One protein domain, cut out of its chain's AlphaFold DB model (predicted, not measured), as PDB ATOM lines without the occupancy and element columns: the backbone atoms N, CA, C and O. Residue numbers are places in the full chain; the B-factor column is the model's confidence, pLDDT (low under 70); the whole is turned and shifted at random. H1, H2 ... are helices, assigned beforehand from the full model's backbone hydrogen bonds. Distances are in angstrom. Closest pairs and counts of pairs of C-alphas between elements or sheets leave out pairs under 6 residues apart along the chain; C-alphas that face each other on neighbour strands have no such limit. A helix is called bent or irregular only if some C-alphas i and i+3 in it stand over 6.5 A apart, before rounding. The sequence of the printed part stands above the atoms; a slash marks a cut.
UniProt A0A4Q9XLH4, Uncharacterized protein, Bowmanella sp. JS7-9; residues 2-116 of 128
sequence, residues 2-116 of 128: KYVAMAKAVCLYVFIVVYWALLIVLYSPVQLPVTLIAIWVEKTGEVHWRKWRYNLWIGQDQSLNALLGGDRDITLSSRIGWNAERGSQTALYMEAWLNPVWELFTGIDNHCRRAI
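AT A GLANCE: This is residues 2 to 116 of the 128 residues of an uncharacterized protein of Bowmanella sp. JS7-9 (UniProt A0A4Q9XLH4). A long helix, H1, runs along one side and turns a corner into its arm H1b; from there H2 folds back as the second half of a helical hairpin and, with its residues 60 to 64, meets residues 16 to 23 in the later part of the long arm H1a. H4 runs side by side with the first part of H1a, and H3 and the short H5 pack on H4. The 115 printed residues hold five named helices, H1 to H5 in chain order, and no named strand; the class is all helix, the packing mostly crossed. The whole is compact by its radius of gyration of the C-alphas, 14.9 A, yet elongated, spanning 50 by 26 by 24 A.

HOW THE PARTS SIT: H1, residues 2 to 40, was assigned as one helix by its hydrogen bonds but is bent: C-alphas 26 and 29 are 7.6 A apart. Its arms H1a, residues 2 to 26, and H1b, residues 29 to 40, are about perpendicular at 83 degrees. H1a with residues 2 to 13 touches H4, residues 89 to 106, at a shallow tilt of 30 degrees, the same way; the closest C-alphas, of Ala 5 and Thr 90, are 4.7 A apart. H1b and H2, residues 49 to 67, form a hairpin at a steep tilt of 41 degrees, closest at the C-alphas of Ala 38 and Trp 49, 4.8 A. H2 also touches H1a at a steep tilt of 55 degrees, with the C-alphas of Leu 23 and Gln 60 closest at 7.4 A. H3, residues 76 to 85, is about perpendicular to H2 at 73 degrees and touches it at the C-alphas of Asn 65 and Leu 76, 4.5 A. H3 touches H4 at a steep tilt of 47 degrees, opposite ways, closest at the C-alphas of Ala 84 and Leu 92, 4.8 A. H5, residues 111 to 114, touches H3, with the C-alphas of Gly 81 and Arg 113 closest at 4.4 A, and H4, with those of Asn 99 and His 111 closest at 5.6 A. H1a and H3 are apart. In H1a, H2 and H3 every O i to N i+4 pair is within hydrogen-bond range, in H1b 6 of 8 and in H4 12 of 14; H5 is too short for such a pair.

IN THESE COORDINATES: H1a starts at C-alpha 2, (36.220, -26.420, 37.138), and is 35.7 A long; H1b is 18.1 A. H2 measures 27.3 A from C-alpha 49 at (1.775, -25.047, 14.133). H4 measures 25.4 A and has a kink of 30 degrees near residue 100; it is neither bent nor irregular, but only just: C-alphas 97 and 100 are 6.3 A apart. H3 is 14.2 A and H5 5.1 A long, ending at C-alpha 114, (12.769, -19.057, 31.229).

THE WHOLE: The C-alphas farthest apart, of Tyr 3 and Gly 45, are 51.9 A from each other. In the short link from H1 to H2, residues 43 to 44 pair antiparallel with 47 to 48. No link is long, the printed part has no cut, and no printed residue is under 70 in pLDDT.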
ATOM      1  N   LYS A   2      36.825 -26.876  38.416       78.62
ATOM      2  CA  LYS A   2      36.220 -26.420  37.138       78.62
ATOM      3  C   LYS A   2      36.371 -27.413  35.975       78.62
ATOM      4  O   LYS A   2      35.389 -27.706  35.311       78.62
ATOM      5  N   TYR A   3      37.554 -28.006  35.803       84.69
ATOM      6  CA  TYR A   3      37.798 -29.023  34.768       84.69
ATOM      7  C   TYR A   3      36.922 -30.272  34.916       84.69
ATOM      8  O   TYR A   3      36.442 -30.802  33.924       84.69
ATOM      9  N   VAL A   4      36.658 -30.711  36.151       88.81
ATOM     10  CA  VAL A   4      35.773 -31.856  36.415       88.81
ATOM     11  C   VAL A   4      34.325 -31.497  36.082       88.81
ATOM     12  O   VAL A   4      33.636 -32.279  35.438       88.81
ATOM     13  N   ALA A   5      33.868 -30.303  36.470       85.94
ATOM     14  CA  ALA A   5      32.532 -29.815  36.124       85.94
ATOM     15  C   ALA A   5      32.350 -29.663  34.604       85.94
ATOM     16  O   ALA A   5      31.322 -30.056  34.062       85.94
ATOM     17  N   MET A   6      33.371 -29.155  33.911       88.75
ATOM     18  CA  MET A   6      33.388 -29.048  32.455       88.75
ATOM     19  C   MET A   6      33.362 -30.428  31.792       88.75
ATOM     20  O   MET A   6      32.560 -30.640  30.895       88.75
ATOM     21  N   ALA A   7      34.174 -31.385  32.251       91.44
ATOM     22  CA  ALA A   7      34.161 -32.747  31.720       91.44
ATOM     23  C   ALA A   7      32.792 -33.420  31.919       91.44
ATOM     24  O   ALA A   7      32.244 -33.972  30.969       91.44
ATOM     25  N   LYS A   8      32.194 -33.295  33.116       90.31
ATOM     26  CA  LYS A   8      30.823 -33.762  33.389       90.31
ATOM     27  C   LYS A   8      29.811 -33.120  32.432       90.31
ATOM     28  O   LYS A   8      28.975 -33.830  31.882       90.31
ATOM     29  N   ALA A   9      29.905 -31.808  32.211       90.81
ATOM     30  CA  ALA A   9      29.033 -31.093  31.282       90.81
ATOM     31  C   ALA A   9      29.216 -31.588  29.840       90.81
ATOM     32  O   ALA A   9      28.236 -31.864  29.168       90.81
ATOM     33  N   VAL A  10      30.451 -31.788  29.376       92.12
ATOM     34  CA  VAL A  10      30.716 -32.321  28.029       92.12
ATOM     35  C   VAL A  10      30.138 -33.728  27.869       92.12
ATOM     36  O   VAL A  10      29.449 -33.986  26.888       92.12
ATOM     37  N   CYS A  11      30.358 -34.627  28.833       93.38
ATOM     38  CA  CYS A  11      29.783 -35.974  28.792       93.38
ATOM     39  C   CYS A  11      28.252 -35.936  28.750       93.38
ATOM     40  O   CYS A  11      27.643 -36.639  27.945       93.38
ATOM     41  N   LEU A  12      27.637 -35.094  29.587       92.44
ATOM     42  CA  LEU A  12      26.190 -34.934  29.601       92.44
ATOM     43  C   LEU A  12      25.689 -34.359  28.275       92.44
ATOM     44  O   LEU A  12      24.754 -34.895  27.703       92.44
ATOM     45  N   TYR A  13      26.337 -33.326  27.745       91.75
ATOM     46  CA  TYR A  13      25.984 -32.725  26.464       91.75
ATOM     47  C   TYR A  13      26.041 -33.735  25.316       91.75
ATOM     48  O   TYR A  13      25.088 -33.838  24.550       91.75
ATOM     49  N   VAL A  14      27.111 -34.531  25.224       93.50
ATOM     50  CA  VAL A  14      27.221 -35.593  24.211       93.50
ATOM     51  C   VAL A  14      26.065 -36.583  24.342       93.50
ATOM     52  O   VAL A  14      25.443 -36.924  23.340       93.50
ATOM     53  N   PHE A  15      25.732 -36.998  25.566       94.31
ATOM     54  CA  PHE A  15      24.589 -37.875  25.809       94.31
ATOM     55  C   PHE A  15      23.265 -37.246  25.346       94.31
ATOM     56  O   PHE A  15      22.509 -37.897  24.628       94.31
ATOM     57  N   ILE A  16      23.010 -35.979  25.694       92.88
ATOM     58  CA  ILE A  16      21.811 -35.237  25.272       92.88
ATOM     59  C   ILE A  16      21.721 -35.178  23.747       92.88
ATOM     60  O   ILE A  16      20.676 -35.493  23.188       92.88
ATOM     61  N   VAL A  17      22.809 -34.810  23.066       91.44
ATOM     62  CA  VAL A  17      22.832 -34.688  21.602       91.44
ATOM     63  C   VAL A  17      22.563 -36.032  20.933       91.44
ATOM     64  O   VAL A  17      21.764 -36.095  20.002       91.44
ATOM     65  N   VAL A  18      23.183 -37.114  21.413       94.00
ATOM     66  CA  VAL A  18      22.945 -38.466  20.884       94.00
ATOM     67  C   VAL A  18      21.493 -38.887  21.109       94.00
ATOM     68  O   VAL A  18      20.854 -39.407  20.193       94.00
ATOM     69  N   TYR A  19      20.950 -38.631  22.299       93.12
ATOM     70  CA  TYR A  19      19.566 -38.959  22.620       93.12
ATOM     71  C   TYR A  19      18.572 -38.155  21.772       93.12
ATOM     72  O   TYR A  19      17.665 -38.733  21.180       93.12
ATOM     73  N   TRP A  20      18.763 -36.843  21.634       91.06
ATOM     74  CA  TRP A  20      17.933 -36.009  20.764       91.06
ATOM     75  C   TRP A  20      18.057 -36.395  19.295       91.06
ATOM     76  O   TRP A  20      17.041 -36.438  18.611       91.06
ATOM     77  N   ALA A  21      19.247 -36.743  18.800       91.44
ATOM     78  CA  ALA A  21      19.399 -37.243  17.435       91.44
ATOM     79  C   ALA A  21      18.574 -38.523  17.215       91.44
ATOM     80  O   ALA A  21      17.869 -38.636  16.211       91.44
ATOM     81  N   LEU A  22      18.598 -39.452  18.177       94.56
ATOM     82  CA  LEU A  22      17.764 -40.653  18.141       94.56
ATOM     83  C   LEU A  22      16.270 -40.304  18.153       94.56
ATOM     84  O   LEU A  22      15.518 -40.828  17.332       94.56
ATOM     85  N   LEU A  23      15.835 -39.403  19.042       91.50
ATOM     86  CA  LEU A  23      14.438 -38.976  19.098       91.50
ATOM     87  C   LEU A  23      13.997 -38.296  17.804       91.50
ATOM     88  O   LEU A  23      12.930 -38.619  17.300       91.50
ATOM     89  N   ILE A  24      14.816 -37.425  17.218       89.50
ATOM     90  CA  ILE A  24      14.510 -36.774  15.940       89.50
ATOM     91  C   ILE A  24      14.312 -37.816  14.840       89.50
ATOM     92  O   ILE A  24      13.374 -37.687  14.061       89.50
ATOM     93  N   VAL A  25      15.143 -38.863  14.781       93.25
ATOM     94  CA  VAL A  25      14.972 -39.950  13.804       93.25
ATOM     95  C   VAL A  25      13.658 -40.694  14.049       93.25
ATOM     96  O   VAL A  25      12.869 -40.854  13.117       93.25
ATOM     97  N   LEU A  26      13.389 -41.096  15.294       93.62
ATOM     98  CA  LEU A  26      12.188 -41.855  15.660       93.62
ATOM     99  C   LEU A  26      10.895 -41.055  15.440       93.62
ATOM    100  O   LEU A  26       9.923 -41.580  14.901       93.62
ATOM    101  N   TYR A  27      10.892 -39.779  15.820       92.31
ATOM    102  CA  TYR A  27       9.753 -38.875  15.683       92.31
ATOM    103  C   TYR A  27       9.701 -38.172  14.326       92.31
ATOM    104  O   TYR A  27       8.738 -37.448  14.067       92.31
ATOM    105  N   SER A  28      10.673 -38.392  13.432       92.25
ATOM    106  CA  SER A  28      10.758 -37.711  12.133       92.25
ATOM    107  C   SER A  28       9.467 -37.747  11.304       92.25
ATOM    108  O   SER A  28       9.145 -36.695  10.740       92.25
ATOM    109  N   PRO A  29       8.659 -38.838  11.275       93.94
ATOM    110  CA  PRO A  29       7.418 -38.858  10.499       93.94
ATOM    111  C   PRO A  29       6.386 -37.821  10.961       93.94
ATOM    112  O   PRO A  29       5.517 -37.439  10.186       93.94
ATOM    113  N   VAL A  30       6.484 -37.351  12.209       91.69
ATOM    114  CA  VAL A  30       5.596 -36.332  12.791       91.69
ATOM    115  C   VAL A  30       6.315 -34.990  12.929       91.69
ATOM    116  O   VAL A  30       5.787 -33.949  12.540       91.69
ATOM    117  N   GLN A  31       7.542 -34.997  13.447       91.00
ATOM    118  CA  GLN A  31       8.299 -33.788  13.752       91.00
ATOM    119  C   GLN A  31       8.717 -33.019  12.498       91.00
ATOM    120  O   GLN A  31       8.652 -31.787  12.512       91.00
ATOM    121  N   LEU A  32       9.111 -33.700  11.412       91.06
ATOM    122  CA  LEU A  32       9.521 -33.015  10.181       91.06
ATOM    123  C   LEU A  32       8.341 -32.307   9.499       91.06
ATOM    124  O   LEU A  32       8.473 -31.104   9.259       91.06
ATOM    125  N   PRO A  33       7.177 -32.948   9.254       92.12
ATOM    126  CA  PRO A  33       6.028 -32.246   8.685       92.12
ATOM    127  C   PRO A  33       5.581 -31.054   9.532       92.12
ATOM    128  O   PRO A  33       5.421 -29.959   9.000       92.12
ATOM    129  N   VAL A  34       5.453 -31.227  10.854       90.94
ATOM    130  CA  VAL A  34       5.059 -30.138  11.766       90.94
ATOM    131  C   VAL A  34       6.063 -28.986  11.714       90.94
ATOM    132  O   VAL A  34       5.662 -27.824  11.671       90.94
ATOM    133  N   THR A  35       7.363 -29.287  11.682       89.38
ATOM    134  CA  THR A  35       8.415 -28.264  11.621       89.38
ATOM    135  C   THR A  35       8.391 -27.505  10.301       89.38
ATOM    136  O   THR A  35       8.445 -26.278  10.320       89.38
ATOM    137  N   LEU A  36       8.273 -28.212   9.172       91.31
ATOM    138  CA  LEU A  36       8.197 -27.595   7.849       91.31
ATOM    139  C   LEU A  36       6.952 -26.715   7.730       91.31
ATOM    140  O   LEU A  36       7.065 -25.559   7.335       91.31
ATOM    141  N   ILE A  37       5.783 -27.213   8.140       91.19
ATOM    142  CA  ILE A  37       4.547 -26.427   8.107       91.19
ATOM    143  C   ILE A  37       4.675 -25.195   9.010       91.19
ATOM    144  O   ILE A  37       4.348 -24.102   8.566       91.19
ATOM    145  N   ALA A  38       5.228 -25.321  10.221       88.62
ATOM    146  CA  ALA A  38       5.388 -24.200  11.154       88.62
ATOM    147  C   ALA A  38       6.315 -23.071  10.657       88.62
ATOM    148  O   ALA A  38       6.241 -21.958  11.186       88.62
ATOM    149  N   ILE A  39       7.196 -23.342   9.682       87.00
ATOM    150  CA  ILE A  39       8.041 -22.322   9.035       87.00
ATOM    151  C   ILE A  39       7.205 -21.453   8.091       87.00
ATOM    152  O   ILE A  39       7.349 -20.233   8.097       87.00
ATOM    153  N   TRP A  40       6.321 -22.072   7.306       88.06
ATOM    154  CA  TRP A  40       5.554 -21.397   6.254       88.06
ATOM    155  C   TRP A  40       4.176 -20.922   6.713       88.06
ATOM    156  O   TRP A  40       3.623 -19.976   6.160       88.06
ATOM    157  N   VAL A  41       3.612 -21.586   7.719       88.12
ATOM    158  CA  VAL A  41       2.234 -21.415   8.160       88.12
ATOM    159  C   VAL A  41       2.205 -21.369   9.679       88.12
ATOM    160  O   VAL A  41       2.383 -22.371  10.366       88.12
ATOM    161  N   GLU A  42       1.951 -20.187  10.231       76.56
ATOM    162  CA  GLU A  42       1.831 -20.028  11.680       76.56
ATOM    163  C   GLU A  42       0.557 -20.693  12.223       76.56
ATOM    164  O   GLU A  42       0.585 -21.343  13.275       76.56
ATOM    165  N   LYS A  43      -0.551 -20.566  11.482       79.25
ATOM    166  CA  LYS A  43      -1.869 -21.065  11.872       79.25
ATOM    167  C   LYS A  43      -2.675 -21.540  10.662       79.25
ATOM    168  O   LYS A  43      -2.674 -20.888   9.622       79.25
ATOM    169  N   THR A  44      -3.397 -22.648  10.812       77.56
ATOM    170  CA  THR A  44      -4.390 -23.123   9.830       77.56
ATOM    171  C   THR A  44      -5.665 -23.513  10.564       77.56
ATOM    172  O   THR A  44      -5.655 -24.461  11.347       77.56
ATOM    173  N   GLY A  45      -6.754 -22.773  10.347       81.88
ATOM    174  CA  GLY A  45      -7.981 -22.949  11.129       81.88
ATOM    175  C   GLY A  45      -7.710 -22.742  12.622       81.88
ATOM    176  O   GLY A  45      -7.262 -21.671  13.027       81.88
ATOM    177  N   GLU A  46      -7.931 -23.776  13.432       80.19
ATOM    178  CA  GLU A  46      -7.684 -23.765  14.882       80.19
ATOM    179  C   GLU A  46      -6.273 -24.240  15.278       80.19
ATOM    180  O   GLU A  46      -5.865 -24.091  16.430       80.19
ATOM    181  N   VAL A  47      -5.489 -24.781  14.341       82.62
ATOM    182  CA  VAL A  47      -4.181 -25.384  14.639       82.62
ATOM    183  C   VAL A  47      -3.079 -24.329  14.640       82.62
ATOM    184  O   VAL A  47      -2.848 -23.657  13.636       82.62
ATOM    185  N   HIS A  48      -2.356 -24.224  15.758       87.94
ATOM    186  CA  HIS A  48      -1.186 -23.356  15.927       87.94
ATOM    187  C   HIS A  48       0.111 -24.154  15.721       87.94
ATOM    188  O   HIS A  48       0.643 -24.741  16.666       87.94
ATOM    189  N   TRP A  49       0.648 -24.177  14.501       88.31
ATOM    190  CA  TRP A  49       1.775 -25.047  14.133       88.31
ATOM    191  C   TRP A  49       3.063 -24.745  14.896       88.31
ATOM    192  O   TRP A  49       3.771 -25.663  15.304       88.31
ATOM    193  N   ARG A  50       3.342 -23.465  15.176       87.44
ATOM    194  CA  ARG A  50       4.485 -23.068  16.016       87.44
ATOM    195  C   ARG A  50       4.373 -23.616  17.439       87.44
ATOM    196  O   ARG A  50       5.363 -24.105  17.976       87.44
ATOM    197  N   LYS A  51       3.164 -23.592  18.017       88.75
ATOM    198  CA  LYS A  51       2.882 -24.167  19.342       88.75
ATOM    199  C   LYS A  51       3.030 -25.687  19.322       88.75
ATOM    200  O   LYS A  51       3.638 -26.244  20.223       88.75
ATOM    201  N   TRP A  52       2.536 -26.351  18.280       89.81
ATOM    202  CA  TRP A  52       2.711 -27.794  18.104       89.81
ATOM    203  C   TRP A  52       4.182 -28.192  18.000       89.81
ATOM    204  O   TRP A  52       4.624 -29.080  18.724       89.81
ATOM    205  N   ARG A  53       4.959 -27.495  17.162       90.31
ATOM    206  CA  ARG A  53       6.408 -27.693  17.061       90.31
ATOM    207  C   ARG A  53       7.078 -27.524  18.421       90.31
ATOM    208  O   ARG A  53       7.861 -28.377  18.815       90.31
ATOM    209  N   TYR A  54       6.759 -26.447  19.134       90.44
ATOM    210  CA  TYR A  54       7.300 -26.187  20.466       90.44
ATOM    211  C   TYR A  54       6.960 -27.308  21.460       90.44
ATOM    212  O   TYR A  54       7.853 -27.826  22.122       90.44
ATOM    213  N   ASN A  55       5.704 -27.756  21.500       91.56
ATOM    214  CA  ASN A  55       5.267 -28.834  22.388       91.56
ATOM    215  C   ASN A  55       5.983 -30.165  22.106       91.56
ATOM    216  O   ASN A  55       6.272 -30.900  23.047       91.56
ATOM    217  N   LEU A  56       6.302 -30.473  20.841       92.25
ATOM    218  CA  LEU A  56       7.107 -31.653  20.505       92.25
ATOM    219  C   LEU A  56       8.505 -31.569  21.129       92.25
ATOM    220  O   LEU A  56       8.957 -32.542  21.727       92.25
ATOM    221  N   TRP A  57       9.166 -30.413  21.036       91.88
ATOM    222  CA  TRP A  57      10.475 -30.200  21.662       91.88
ATOM    223  C   TRP A  57      10.409 -30.272  23.191       91.88
ATOM    224  O   TRP A  57      11.258 -30.917  23.801       91.88
ATOM    225  N   ILE A  58       9.378 -29.690  23.811       93.00
ATOM    226  CA  ILE A  58       9.169 -29.776  25.266       93.00
ATOM    227  C   ILE A  58       8.975 -31.223  25.722       93.00
ATOM    228  O   ILE A  58       9.621 -31.645  26.677       93.00
ATOM    229  N   GLY A  59       8.169 -32.013  25.008       93.00
ATOM    230  CA  GLY A  59       7.988 -33.428  25.338       93.00
ATOM    231  C   GLY A  59       9.299 -34.222  25.276       93.00
ATOM    232  O   GLY A  59       9.561 -35.071  26.130       93.00
ATOM    233  N   GLN A  60      10.170 -33.917  24.310       93.12
ATOM    234  CA  GLN A  60      11.502 -34.526  24.232       93.12
ATOM    235  C   GLN A  60      12.391 -34.103  25.404       93.12
ATOM    236  O   GLN A  60      13.068 -34.956  25.983       93.12
ATOM    237  N   ASP A  61      12.356 -32.828  25.792       94.00
ATOM    238  CA  ASP A  61      13.123 -32.295  26.923       94.00
ATOM    239  C   ASP A  61      12.688 -32.896  28.271       94.00
ATOM    240  O   ASP A  61      13.531 -33.279  29.084       94.00
ATOM    241  N   GLN A  62      11.379 -33.062  28.488       94.00
ATOM    242  CA  GLN A  62      10.830 -33.764  29.658       94.00
ATOM    243  C   GLN A  62      11.221 -35.246  29.658       94.00
ATOM    244  O   GLN A  62      11.672 -35.770  30.677       94.00
ATOM    245  N   SER A  63      11.126 -35.927  28.507       93.75
ATOM    246  CA  SER A  63      11.493 -37.349  28.407       93.75
ATOM    247  C   SER A  63      12.958 -37.597  28.776       93.75
ATOM    248  O   SER A  63      13.284 -38.548  29.487       93.75
ATOM    249  N   LEU A  64      13.845 -36.704  28.335       92.88
ATOM    250  CA  LEU A  64      15.266 -36.764  28.623       92.88
ATOM    251  C   LEU A  64      15.547 -36.450  30.099       92.88
ATOM    252  O   LEU A  64      16.401 -37.094  30.709       92.88
ATOM    253  N   ASN A  65      14.814 -35.509  30.701       93.88
ATOM    254  CA  ASN A  65      14.926 -35.259  32.134       93.88
ATOM    255  C   ASN A  65      14.537 -36.486  32.964       93.88
ATOM    256  O   ASN A  65      15.283 -36.864  33.869       93.88
ATOM    257  N   ALA A  66      13.415 -37.125  32.624       91.94
ATOM    258  CA  ALA A  66      12.953 -38.344  33.280       91.94
ATOM    259  C   ALA A  66      13.980 -39.482  33.142       91.94
ATOM    260  O   ALA A  66      14.294 -40.155  34.124       91.94
ATOM    261  N   LEU A  67      14.584 -39.645  31.957       91.69
ATOM    262  CA  LEU A  67      15.659 -40.616  31.718       91.69
ATOM    263  C   LEU A  67      16.885 -40.376  32.614       91.69
ATOM    264  O   LEU A  67      17.509 -41.322  33.088       91.69
ATOM    265  N   LEU A  68      17.211 -39.111  32.881       90.88
ATOM    266  CA  LEU A  68      18.291 -38.686  33.779       90.88
ATOM    267  C   LEU A  68      17.868 -38.662  35.265       90.88
ATOM    268  O   LEU A  68      18.490 -37.968  36.081       90.88
ATOM    269  N   GLY A  69      16.785 -39.359  35.624       90.06
ATOM    270  CA  GLY A  69      16.272 -39.458  36.994       90.06
ATOM    271  C   GLY A  69      15.723 -38.141  37.553       90.06
ATOM    272  O   GLY A  69      15.741 -37.918  38.764       90.06
ATOM    273  N   GLY A  70      15.332 -37.214  36.680       88.44
ATOM    274  CA  GLY A  70      14.621 -35.995  37.049       88.44
ATOM    275  C   GLY A  70      13.143 -36.246  37.337       88.44
ATOM    276  O   GLY A  70      12.632 -37.343  37.121       88.44
ATOM    277  N   ASP A  71      12.468 -35.215  37.838       87.94
ATOM    278  CA  ASP A  71      11.008 -35.227  37.925       87.94
ATOM    279  C   ASP A  71      10.404 -35.230  36.507       87.94
ATOM    280  O   ASP A  71      10.944 -34.598  35.600       87.94
ATOM    281  N   ARG A  72       9.321 -35.976  36.298       85.56
ATOM    282  CA  ARG A  72       8.675 -36.105  34.986       85.56
ATOM    283  C   ARG A  72       7.912 -34.846  34.569       85.56
ATOM    284  O   ARG A  72       7.685 -34.672  33.375       85.56
ATOM    285  N   ASP A  73       7.514 -34.024  35.536       85.75
ATOM    286  CA  ASP A  73       6.717 -32.828  35.277       85.75
ATOM    287  C   ASP A  73       7.634 -31.658  34.857       85.75
ATOM    288  O   ASP A  73       7.282 -30.879  33.974       85.75
ATOM    289  N   ILE A  74       8.896 -31.654  35.313       90.69
ATOM    290  CA  ILE A  74       9.881 -30.621  34.957       90.69
ATOM    291  C   ILE A  74      10.677 -30.969  33.685       90.69
ATOM    292  O   ILE A  74      11.059 -32.119  33.435       90.69
ATOM    293  N   THR A  75      11.037 -29.951  32.905       94.38
ATOM    294  CA  THR A  75      11.924 -30.108  31.740       94.38
ATOM    295  C   THR A  75      13.402 -30.196  32.149       94.38
ATOM    296  O   THR A  75      13.810 -29.718  33.217       94.38
ATOM    297  N   LEU A  76      14.254 -30.795  31.306       94.69
ATOM    298  CA  LEU A  76      15.693 -30.838  31.589       94.69
ATOM    299  C   LEU A  76      16.283 -29.425  31.554       94.69
ATOM    300  O   LEU A  76      17.106 -29.085  32.406       94.69
ATOM    301  N   SER A  77      15.847 -28.598  30.604       95.12
ATOM    302  CA  SER A  77      16.294 -27.211  30.470       95.12
ATOM    303  C   SER A  77      15.957 -26.395  31.719       95.12
ATOM    304  O   SER A  77      16.824 -25.684  32.228       95.12
ATOM    305  N   SER A  78      14.752 -26.572  32.272       94.56
ATOM    306  CA  SER A  78      14.325 -25.977  33.544       94.56
ATOM    307  C   SER A  78      15.222 -26.413  34.707       94.56
ATOM    308  O   SER A  78      15.797 -25.589  35.424       94.56
ATOM    309  N   ARG A  79      15.464 -27.725  34.837       93.62
ATOM    310  CA  ARG A  79      16.368 -28.288  35.854       93.62
ATOM    311  C   ARG A  79      17.787 -27.728  35.735       93.62
ATOM    312  O   ARG A  79      18.418 -27.448  36.757       93.62
ATOM    313  N   ILE A  80      18.296 -27.560  34.516       95.19
ATOM    314  CA  ILE A  80      19.610 -26.966  34.253       95.19
ATOM    315  C   ILE A  80      19.617 -25.492  34.659       95.19
ATOM    316  O   ILE A  80      20.482 -25.101  35.442       95.19
ATOM    317  N   GLY A  81      18.629 -24.704  34.224       95.62
ATOM    318  CA  GLY A  81      18.497 -23.294  34.595       95.62
ATOM    319  C   GLY A  81      18.429 -23.096  36.111       95.62
ATOM    320  O   GLY A  81      19.174 -22.300  36.675       95.62
ATOM    321  N   TRP A  82      17.620 -23.894  36.805       94.44
ATOM    322  CA  TRP A  82      17.465 -23.844  38.261       94.44
ATOM    323  C   TRP A  82      18.762 -24.121  39.034       94.44
ATOM    324  O   TRP A  82      19.031 -23.511  40.078       94.44
ATOM    325  N   ASN A  83      19.573 -25.062  38.545       93.00
ATOM    326  CA  ASN A  83      20.873 -25.375  39.135       93.00
ATOM    327  C   ASN A  83      21.932 -24.326  38.761       93.00
ATOM    328  O   ASN A  83      22.806 -24.027  39.579       93.00
ATOM    329  N   ALA A  84      21.844 -23.742  37.565       95.50
ATOM    330  CA  ALA A  84      22.687 -22.631  37.141       95.50
ATOM    331  C   ALA A  84      22.421 -21.370  37.986       95.50
ATOM    332  O   ALA A  84      23.380 -20.765  38.466       95.50
ATOM    333  N   GLU A  85      21.153 -21.047  38.288       94.75
ATOM    334  CA  GLU A  85      20.767 -19.967  39.220       94.75
ATOM    335  C   GLU A  85      21.392 -20.149  40.619       94.75
ATOM    336  O   GLU A  85      21.680 -19.172  41.307       94.75
ATOM    337  N   ARG A  86      21.660 -21.395  41.033       92.75
ATOM    338  CA  ARG A  86      22.310 -21.745  42.315       92.75
ATOM    339  C   ARG A  86      23.834 -21.809  42.249       92.75
ATOM    340  O   ARG A  86      24.472 -22.172  43.234       92.75
ATOM    341  N   GLY A  87      24.428 -21.490  41.102       93.56
ATOM    342  CA  GLY A  87      25.878 -21.456  40.921       93.56
ATOM    343  C   GLY A  87      26.528 -22.813  40.633       93.56
ATOM    344  O   GLY A  87      27.760 -22.917  40.691       93.56
ATOM    345  N   SER A  88      25.750 -23.850  40.292       93.56
ATOM    346  CA  SER A  88      26.315 -25.132  39.856       93.56
ATOM    347  C   SER A  88      27.129 -24.940  38.576       93.56
ATOM    348  O   SER A  88      26.598 -24.576  37.530       93.56
ATOM    349  N   GLN A  89      28.436 -25.208  38.649       93.88
ATOM    350  CA  GLN A  89      29.352 -24.995  37.522       93.88
ATOM    351  C   GLN A  89      29.011 -25.886  36.324       93.88
ATOM    352  O   GLN A  89      29.032 -25.419  35.191       93.88
ATOM    353  N   THR A  90      28.650 -27.151  36.564       92.19
ATOM    354  CA  THR A  90      28.211 -28.061  35.494       92.19
ATOM    355  C   THR A  90      26.956 -27.520  34.817       92.19
ATOM    356  O   THR A  90      26.881 -27.517  33.595       92.19
ATOM    357  N   ALA A  91      25.990 -27.020  35.594       94.50
ATOM    358  CA  ALA A  91      24.748 -26.480  35.053       94.50
ATOM    359  C   ALA A  91      24.971 -25.181  34.268       94.50
ATOM    360  O   ALA A  91      24.383 -25.024  33.209       94.50
ATOM    361  N   LEU A  92      25.873 -24.303  34.718       95.50
ATOM    362  CA  LEU A  92      26.258 -23.094  33.978       95.50
ATOM    363  C   LEU A  92      26.885 -23.424  32.618       95.50
ATOM    364  O   LEU A  92      26.557 -22.789  31.620       95.50
ATOM    365  N   TYR A  93      27.761 -24.435  32.559       94.56
ATOM    366  CA  TYR A  93      28.299 -24.894  31.278       94.56
ATOM    367  C   TYR A  93      27.193 -25.455  30.384       94.56
ATOM    368  O   TYR A  93      27.110 -25.092  29.217       94.56
ATOM    369  N   MET A  94      26.322 -26.302  30.930       94.88
ATOM    370  CA  MET A  94      25.221 -26.899  30.174       94.88
ATOM    371  C   MET A  94      24.220 -25.862  29.663       94.88
ATOM    372  O   MET A  94      23.817 -25.930  28.509       94.88
ATOM    373  N   GLU A  95      23.870 -24.874  30.484       95.81
ATOM    374  CA  GLU A  95      23.021 -23.738  30.118       95.81
ATOM    375  C   GLU A  95      23.609 -22.960  28.934       95.81
ATOM    376  O   GLU A  95      22.900 -22.674  27.970       95.81
ATOM    377  N   ALA A  96      24.915 -22.674  28.972       94.38
ATOM    378  CA  ALA A  96      25.604 -21.972  27.891       94.38
ATOM    379  C   ALA A  96      25.584 -22.751  26.564       94.38
ATOM    380  O   ALA A  96      25.537 -22.135  25.502       94.38
ATOM    381  N   TRP A  97      25.593 -24.087  26.615       91.25
ATOM    382  CA  TRP A  97      25.508 -24.937  25.423       91.25
ATOM    383  C   TRP A  97      24.079 -25.135  24.918       91.25
ATOM    384  O   TRP A  97      23.860 -25.157  23.709       91.25
ATOM    385  N   LEU A  98      23.101 -25.280  25.814       92.56
ATOM    386  CA  LEU A  98      21.719 -25.585  25.436       92.56
ATOM    387  C   LEU A  98      20.933 -24.360  24.977       92.56
ATOM    388  O   LEU A  98      20.115 -24.485  24.071       92.56
ATOM    389  N   ASN A  99      21.179 -23.180  25.554       94.44
ATOM    390  CA  ASN A  99      20.457 -21.965  25.169       94.44
ATOM    391  C   ASN A  99      20.573 -21.648  23.660       94.44
ATOM    392  O   ASN A  99      19.528 -21.440  23.047       94.44
ATOM    393  N   PRO A 100      21.763 -21.692  23.020       93.62
ATOM    394  CA  PRO A 100      21.882 -21.497  21.572       93.62
ATOM    395  C   PRO A 100      21.141 -22.549  20.739       93.62
ATOM    396  O   PRO A 100      20.595 -22.233  19.685       93.62
ATOM    397  N   VAL A 101      21.104 -23.804  21.201       90.25
ATOM    398  CA  VAL A 101      20.376 -24.883  20.516       90.25
ATOM    399  C   VAL A 101      18.875 -24.592  20.541       90.25
ATOM    400  O   VAL A 101      18.212 -24.636  19.506       90.25
ATOM    401  N   TRP A 102      18.340 -24.225  21.705       90.62
ATOM    402  CA  TRP A 102      16.939 -23.835  21.838       90.62
ATOM    403  C   TRP A 102      16.594 -22.592  21.026       90.62
ATOM    404  O   TRP A 102      15.560 -22.577  20.356       90.62
ATOM    405  N   GLU A 103      17.457 -21.580  21.032       90.75
ATOM    406  CA  GLU A 103      17.269 -20.375  20.229       90.75
ATOM    407  C   GLU A 103      17.206 -20.716  18.733       90.75
ATOM    408  O   GLU A 103      16.286 -20.279  18.045       90.75
ATOM    409  N   LEU A 104      18.089 -21.595  18.249       87.25
ATOM    410  CA  LEU A 104      18.093 -22.047  16.857       87.25
ATOM    411  C   LEU A 104      16.790 -22.765  16.460       87.25
ATOM    412  O   LEU A 104      16.247 -22.509  15.384       87.25
ATOM    413  N   PHE A 105      16.277 -23.668  17.301       82.12
ATOM    414  CA  PHE A 105      15.116 -24.499  16.948       82.12
ATOM    415  C   PHE A 105      13.760 -23.865  17.278       82.12
ATOM    416  O   PHE A 105      12.751 -24.184  16.637       82.12
ATOM    417  N   THR A 106      13.711 -22.971  18.265       81.75
ATOM    418  CA  THR A 106      12.453 -22.409  18.780       81.75
ATOM    419  C   THR A 106      12.367 -20.890  18.700       81.75
ATOM    420  O   THR A 106      11.257 -20.366  18.756       81.75
ATOM    421  N   GLY A 107      13.489 -20.190  18.513       85.00
ATOM    422  CA  GLY A 107      13.559 -18.728  18.554       85.00
ATOM    423  C   GLY A 107      13.480 -18.145  19.968       85.00
ATOM    424  O   GLY A 107      13.228 -16.952  20.114       85.00
ATOM    425  N   ILE A 108      13.628 -18.975  21.007       86.25
ATOM    426  CA  ILE A 108      13.565 -18.554  22.409       86.25
ATOM    427  C   ILE A 108      14.985 -18.413  22.948       86.25
ATOM    428  O   ILE A 108      15.702 -19.401  23.104       86.25
ATOM    429  N   ASP A 109      15.360 -17.183  23.275       92.69
ATOM    430  CA  ASP A 109      16.602 -16.870  23.963       92.69
ATOM    431  C   ASP A 109      16.546 -17.290  25.439       92.69
ATOM    432  O   ASP A 109      15.487 -17.308  26.072       92.69
ATOM    433  N   ASN A 110      17.706 -17.634  26.003       93.00
ATOM    434  CA  ASN A 110      17.855 -17.977  27.421       93.00
ATOM    435  C   ASN A 110      16.804 -18.990  27.938       93.00
ATOM    436  O   ASN A 110      16.263 -18.856  29.043       93.00
ATOM    437  N   HIS A 111      16.489 -19.991  27.109       93.12
ATOM    438  CA  HIS A 111      15.401 -20.933  27.346       93.12
ATOM    439  C   HIS A 111      15.500 -21.632  28.709       93.12
ATOM    440  O   HIS A 111      14.496 -21.716  29.409       93.12
ATOM    441  N   CYS A 112      16.695 -22.053  29.140       94.38
ATOM    442  CA  CYS A 112      16.867 -22.817  30.382       94.38
ATOM    443  C   CYS A 112      16.329 -22.083  31.620       94.38
ATOM    444  O   CYS A 112      15.643 -22.685  32.439       94.38
ATOM    445  N   ARG A 113      16.594 -20.774  31.758       94.56
ATOM    446  CA  ARG A 113      16.082 -19.992  32.902       94.56
ATOM    447  C   ARG A 113      14.619 -19.620  32.752       94.56
ATOM    448  O   ARG A 113      13.905 -19.534  33.743       94.56
ATOM    449  N   ARG A 114      14.172 -19.380  31.519       93.00
ATOM    450  CA  ARG A 114      12.769 -19.057  31.229       93.00
ATOM    451  C   ARG A 114      11.845 -20.253  31.435       93.00
ATOM    452  O   ARG A 114      10.677 -20.049  31.732       93.00
ATOM    453  N   ALA A 115      12.375 -21.464  31.284       90.75
ATOM    454  CA  ALA A 115      11.670 -22.714  31.517       90.75
ATOM    455  C   ALA A 115      11.511 -23.056  33.009       90.75
ATOM    456  O   ALA A 115      10.858 -24.044  33.317       90.75
ATOM    457  N   ILE A 116      12.095 -22.279  33.931       91.31
ATOM    458  CA  ILE A 116      11.938 -22.500  35.372       91.31
ATOM    459  C   ILE A 116      10.500 -22.182  35.788       91.31
ATOM    460  O   ILE A 116      10.121 -21.017  35.932       91.31
TER     461      ILE A 116